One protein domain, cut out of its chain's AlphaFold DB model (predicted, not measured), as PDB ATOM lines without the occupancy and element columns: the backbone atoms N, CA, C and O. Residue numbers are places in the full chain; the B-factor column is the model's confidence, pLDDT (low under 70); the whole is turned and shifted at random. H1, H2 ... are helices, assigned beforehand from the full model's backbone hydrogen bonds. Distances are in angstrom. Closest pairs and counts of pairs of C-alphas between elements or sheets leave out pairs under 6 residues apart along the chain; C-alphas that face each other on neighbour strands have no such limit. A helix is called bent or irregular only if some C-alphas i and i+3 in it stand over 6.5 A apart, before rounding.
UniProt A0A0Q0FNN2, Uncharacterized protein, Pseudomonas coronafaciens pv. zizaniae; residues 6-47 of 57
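What this domain is: This is residues 6 to 47 of the 57 residues of an uncharacterized protein of Pseudomonas coronafaciens pv. zizaniae (UniProt A0A0Q0FNN2). One long helix, H2, makes one side of an open, roughly triangular frame, and the short helix H1 stands across the opening from it, at the corner where the other two sides meet. Those sides are residues 10 to 14, which run from beside H2 to H1, and the link of residues 22 to 30, which swings round from H1 to the first residue of H2. The printed part has 42 residues with two named helices, H1 then H2, and no named strand; its class is all helix. It is only just compact, close to loose, with a radius of gyration of the C-alphas of 10.7 A, and elongated, with spans of 32 by 20 by 17 A.

Where its parts are: Start at C-alpha 6, at (-13.286, -8.133, 37.591); residues 7 to 9 are helix, but too short a run for a name. Find C-alpha 15 at (-18.408, -25.910, 43.912); from there H1 takes residues 15 to 21. Go on to C-alpha 31 at (-21.800, -19.843, 27.584), where H2, residues 31 to 47, begins; it ends 25.1 A away at C-alpha 47, at (-30.542, -7.038, 47.357). H2 is irregular, but only just: C-alphas 32 and 35 are 6.9 A apart.

How they stand to each other: Compare the two helices and you will find H1 and H2 apart, with no C-alpha of the one within 8 A of the other. Watch z: it falls from 43.912 to 34.411 between C-alphas 15 and 21, and rises from 27.584 to 47.357 between C-alphas 31 and 47. In H1 every O i to N i+4 pair is within hydrogen-bond range; in H2, 11 of 13 are.

The domain as a whole: Look for the two C-alphas farthest apart at Thr 26 and Arg 47, 32.4 A from each other. The link from H1 to H2, of 9 residues, is short but not tight. The printed part has no cut, its mean pLDDT is 96.5, and no printed residue is under 70.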
ATOM      1  N   PHE A   6     -12.489  -9.049  36.777       92.81
ATOM      2  CA  PHE A   6     -13.286  -8.133  37.591       92.81
ATOM      3  C   PHE A   6     -14.344  -8.922  38.366       92.81
ATOM      4  O   PHE A   6     -15.069  -9.721  37.779       92.81
ATOM      5  N   ASP A   7     -14.489  -8.664  39.665       93.31
ATOM      6  CA  ASP A   7     -15.509  -9.353  40.468       93.31
ATOM      7  C   ASP A   7     -16.943  -8.988  39.997       93.31
ATOM      8  O   ASP A   7     -17.887  -9.732  40.234       93.31
ATOM      9  N   THR A   8     -17.107  -7.892  39.240       94.56
ATOM     10  CA  THR A   8     -18.361  -7.485  38.570       94.56
ATOM     11  C   THR A   8     -18.673  -8.250  37.276       94.56
ATOM     12  O   THR A   8     -19.619  -7.918  36.569       94.56
ATOM     13  N   VAL A   9     -17.846  -9.218  36.887       94.50
ATOM     14  CA  VAL A   9     -18.167 -10.185  35.820       94.50
ATOM     15  C   VAL A   9     -18.079 -11.624  36.333       94.50
ATOM     16  O   VAL A   9     -17.974 -12.560  35.545       94.50
ATOM     17  N   ALA A  10     -18.108 -11.800  37.657       95.50
ATOM     18  CA  ALA A  10     -18.185 -13.099  38.304       95.50
ATOM     19  C   ALA A  10     -19.641 -13.570  38.440       95.50
ATOM     20  O   ALA A  10     -20.581 -12.775  38.381       95.50
ATOM     21  N   VAL A  11     -19.812 -14.874  38.666       97.56
ATOM     22  CA  VAL A  11     -21.114 -15.499  38.923       97.56
ATOM     23  C   VAL A  11     -21.101 -16.261  40.238       97.56
ATOM     24  O   VAL A  11     -20.088 -16.853  40.616       97.56
ATOM     25  N   TYR A  12     -22.237 -16.293  40.930       97.56
ATOM     26  CA  TYR A  12     -22.441 -17.272  41.987       97.56
ATOM     27  C   TYR A  12     -22.550 -18.672  41.393       97.56
ATOM     28  O   TYR A  12     -23.426 -18.964  40.584       97.56
ATOM     29  N   ALA A  13     -21.657 -19.549  41.835       97.00
ATOM     30  CA  ALA A  13     -21.610 -20.941  41.429       97.00
ATOM     31  C   ALA A  13     -21.433 -21.823  42.668       97.00
ATOM     32  O   ALA A  13     -20.668 -21.496  43.577       97.00
ATOM     33  N   CYS A  14     -22.123 -22.966  42.703       97.06
ATOM     34  CA  CYS A  14     -21.754 -24.024  43.639       97.06
ATOM     35  C   CYS A  14     -20.371 -24.586  43.259       97.06
ATOM     36  O   CYS A  14     -19.888 -24.364  42.146       97.06
ATOM     37  N   CYS A  15     -19.739 -25.347  44.157       97.31
ATOM     38  CA  CYS A  15     -18.408 -25.910  43.912       97.31
ATOM     39  C   CYS A  15     -18.322 -26.713  42.601       97.31
ATOM     40  O   CYS A  15     -17.375 -26.532  41.843       97.31
ATOM     41  N   ALA A  16     -19.340 -27.520  42.287       97.25
ATOM     42  CA  ALA A  16     -19.365 -28.324  41.069       97.25
ATOM     43  C   ALA A  16     -19.430 -27.464  39.794       97.25
ATOM     44  O   ALA A  16     -18.650 -27.677  38.870       97.25
ATOM     45  N   CYS A  17     -20.319 -26.463  39.741       96.75
ATOM     46  CA  CYS A  17     -20.414 -25.558  38.590       96.75
ATOM     47  C   CYS A  17     -19.135 -24.732  38.415       96.75
ATOM     48  O   CYS A  17     -18.664 -24.561  37.295       96.75
ATOM     49  N   HIS A  18     -18.561 -24.256  39.521       97.00
ATOM     50  CA  HIS A  18     -17.312 -23.501  39.522       97.00
ATOM     51  C   HIS A  18     -16.155 -24.311  38.915       97.00
ATOM     52  O   HIS A  18     -15.389 -23.787  38.111       97.00
ATOM     53  N   ASP A  19     -16.057 -25.605  39.233       97.81
ATOM     54  CA  ASP A  19     -15.033 -26.478  38.652       97.81
ATOM     55  C   ASP A  19     -15.221 -26.716  37.150       97.81
ATOM     56  O   ASP A  19     -14.229 -26.787  36.429       97.81
ATOM     57  N   VAL A  20     -16.458 -26.795  36.652       97.62
ATOM     58  CA  VAL A  20     -16.712 -26.913  35.204       97.62
ATOM     59  C   VAL A  20     -16.377 -25.607  34.474       97.62
ATOM     60  O   VAL A  20     -15.684 -25.644  33.460       97.62
ATOM     61  N   ILE A  21     -16.804 -24.454  35.003       95.88
ATOM     62  CA  ILE A  21     -16.541 -23.126  34.411       95.88
ATOM     63  C   ILE A  21     -15.034 -22.858  34.299       95.88
ATOM     64  O   ILE A  21     -14.566 -22.368  33.273       95.88
ATOM     65  N   ASP A  22     -14.268 -23.239  35.322       93.75
ATOM     66  CA  ASP A  22     -12.813 -23.068  35.348       93.75
ATOM     67  C   ASP A  22     -12.050 -24.152  34.562       93.75
ATOM     68  O   ASP A  22     -10.817 -24.165  34.560       93.75
ATOM     69  N   GLY A  23     -12.753 -25.094  33.922       95.06
ATOM     70  CA  GLY A  23     -12.144 -26.191  33.167       95.06
ATOM     71  C   GLY A  23     -11.423 -27.232  34.034       95.06
ATOM     72  O   GLY A  23     -10.558 -27.951  33.537       95.06
ATOM     73  N   ARG A  24     -11.753 -27.321  35.329       96.81
ATOM     74  CA  ARG A  24     -11.232 -28.331  36.270       96.81
ATOM     75  C   ARG A  24     -12.029 -29.636  36.266       96.81
ATOM     76  O   ARG A  24     -11.502 -30.657  36.700       96.81
ATOM     77  N   ALA A  25     -13.270 -29.614  35.788       97.62
ATOM     78  CA  ALA A  25     -14.137 -30.782  35.667       97.62
ATOM     79  C   ALA A  25     -14.873 -30.797  34.320       97.62
ATOM     80  O   ALA A  25     -15.031 -29.768  33.668       97.62
ATOM     81  N   THR A  26     -15.340 -31.976  33.908       96.81
ATOM     82  CA  THR A  26     -16.195 -32.135  32.725       96.81
ATOM     83  C   THR A  26     -17.649 -31.836  33.074       96.81
ATOM     84  O   THR A  26     -18.162 -32.365  34.059       96.81
ATOM     85  N   GLY A  27     -18.330 -31.060  32.238       94.88
ATOM     86  CA  GLY A  27     -19.755 -30.770  32.363       94.88
ATOM     87  C   GLY A  27     -20.220 -29.815  31.272       94.88
ATOM     88  O   GLY A  27     -19.395 -29.236  30.563       94.88
ATOM     89  N   ASP A  28     -21.535 -29.651  31.161       94.31
ATOM     90  CA  ASP A  28     -22.140 -28.758  30.178       94.31
ATOM     91  C   ASP A  28     -22.401 -27.384  30.798       94.31
ATOM     92  O   ASP A  28     -23.109 -27.250  31.798       94.31
ATOM     93  N   VAL A  29     -21.821 -26.356  30.181       93.69
ATOM     94  CA  VAL A  29     -22.107 -24.946  30.457       93.69
ATOM     95  C   VAL A  29     -22.476 -24.304  29.132       93.69
ATOM     96  O   VAL A  29     -21.659 -24.262  28.209       93.69
ATOM     97  N   ASP A  30     -23.697 -23.786  29.040       95.25
ATOM     98  CA  ASP A  30     -24.055 -22.904  27.941       95.25
ATOM     99  C   ASP A  30     -23.463 -21.516  28.210       95.25
ATOM    100  O   ASP A  30     -23.898 -20.776  29.093       95.25
ATOM    101  N   TRP A  31     -22.439 -21.148  27.446       94.12
ATOM    102  CA  TRP A  31     -21.800 -19.843  27.584       94.12
ATOM    103  C   TRP A  31     -22.724 -18.682  27.191       94.12
ATOM    104  O   TRP A  31     -22.471 -17.552  27.613       94.12
ATOM    105  N   GLN A  32     -23.810 -18.935  26.446       96.44
ATOM    106  CA  GLN A  32     -24.842 -17.930  26.170       96.44
ATOM    107  C   GLN A  32     -25.653 -17.563  27.420       96.44
ATOM    108  O   GLN A  32     -26.200 -16.463  27.481       96.44
ATOM    109  N   ASP A  33     -25.673 -18.429  28.436       95.56
ATOM    110  CA  ASP A  33     -26.355 -18.196  29.711       95.56
ATOM    111  C   ASP A  33     -25.507 -17.402  30.722       95.56
ATOM    112  O   ASP A  33     -26.027 -16.875  31.709       95.56
ATOM    113  N   MET A  34     -24.202 -17.249  30.479       96.81
ATOM    114  CA  MET A  34     -23.298 -16.553  31.403       96.81
ATOM    115  C   MET A  34     -23.690 -15.083  31.669       96.81
ATOM    116  O   MET A  34     -23.671 -14.671  32.830       96.81
ATOM    117  N   PRO A  35     -24.121 -14.276  30.673       97.50
ATOM    118  CA  PRO A  35     -24.612 -12.918  30.926       97.50
ATOM    119  C   PRO A  35     -25.819 -12.877  31.870       97.50
ATOM    120  O   PRO A  35     -25.914 -11.977  32.704       97.50
ATOM    121  N   ARG A  36     -26.720 -13.865  31.771       97.69
ATOM    122  CA  ARG A  36     -27.866 -14.008  32.677       97.69
ATOM    123  C   ARG A  36     -27.394 -14.340  34.094       97.69
ATOM    124  O   ARG A  36     -27.803 -13.661  35.030       97.69
ATOM    125  N   ALA A  37     -26.475 -15.293  34.252       98.12
ATOM    126  CA  ALA A  37     -25.906 -15.647  35.557       98.12
ATOM    127  C   ALA A  37     -25.159 -14.473  36.232       98.12
ATOM    128  O   ALA A  37     -25.251 -14.288  37.450       98.12
ATOM    129  N   ILE A  38     -24.465 -13.629  35.455       98.12
ATOM    130  CA  ILE A  38     -23.845 -12.388  35.958       98.12
ATOM    131  C   ILE A  38     -24.925 -11.411  36.436       98.12
ATOM    132  O   ILE A  38     -24.817 -10.857  37.530       98.12
ATOM    133  N   ALA A  39     -25.987 -11.212  35.648       97.81
ATOM    134  CA  ALA A  39     -27.088 -10.322  36.014       97.81
ATOM    135  C   ALA A  39     -27.801 -10.775  37.301       97.81
ATOM    136  O   ALA A  39     -28.030  -9.956  38.189       97.81
ATOM    137  N   GLU A  40     -28.078 -12.072  37.443       98.25
ATOM    138  CA  GLU A  40     -28.668 -12.662  38.654       98.25
ATOM    139  C   GLU A  40     -27.748 -12.488  39.877       98.25
ATOM    140  O   GLU A  40     -28.205 -12.158  40.974       98.25
ATOM    141  N   THR A  41     -26.431 -12.628  39.687       98.50
ATOM    142  CA  THR A  41     -25.434 -12.387  40.744       98.50
ATOM    143  C   THR A  41     -25.429 -10.922  41.175       98.50
ATOM    144  O   THR A  41     -25.459 -10.623  42.371       98.50
ATOM    145  N   HIS A  42     -25.456  -9.987  40.222       98.12
ATOM    146  CA  HIS A  42     -25.587  -8.564  40.523       98.12
ATOM    147  C   HIS A  42     -26.892  -8.248  41.255       98.12
ATOM    148  O   HIS A  42     -26.857  -7.505  42.233       98.12
ATOM    149  N   GLU A  43     -28.022  -8.827  40.846       97.56
ATOM    150  CA  GLU A  43     -29.299  -8.637  41.534       97.56
ATOM    151  C   GLU A  43     -29.227  -9.106  42.994       97.56
ATOM    152  O   GLU A  43     -29.643  -8.383  43.903       97.56
ATOM    153  N   ALA A  44     -28.643 -10.279  43.246       98.25
ATOM    154  CA  ALA A  44     -28.453 -10.791  44.598       98.25
ATOM    155  C   ALA A  44     -27.549  -9.875  45.444       98.25
ATOM    156  O   ALA A  44     -27.861  -9.591  46.603       98.25
ATOM    157  N   LEU A  45     -26.460  -9.361  44.865       98.12
ATOM    158  CA  LEU A  45     -25.555  -8.421  45.533       98.12
ATOM    159  C   LEU A  45     -26.215  -7.061  45.807       98.12
ATOM    160  O   LEU A  45     -25.949  -6.463  46.849       98.12
ATOM    161  N   ILE A  46     -27.085  -6.581  44.914       97.06
ATOM    162  CA  ILE A  46     -27.884  -5.363  45.119       97.06
ATOM    163  C   ILE A  46     -28.867  -5.569  46.270       97.06
ATOM    164  O   ILE A  46     -28.918  -4.749  47.185       97.06
ATOM    165  N   ARG A  47     -29.605  -6.687  46.274       97.50
ATOM    166  CA  ARG A  47     -30.542  -7.038  47.357       97.50
ATOM    167  C   ARG A  47     -29.838  -7.157  48.713       97.50
ATOM    168  O   ARG A  47     -30.424  -6.803  49.730       97.50
TER     169      ARG A  47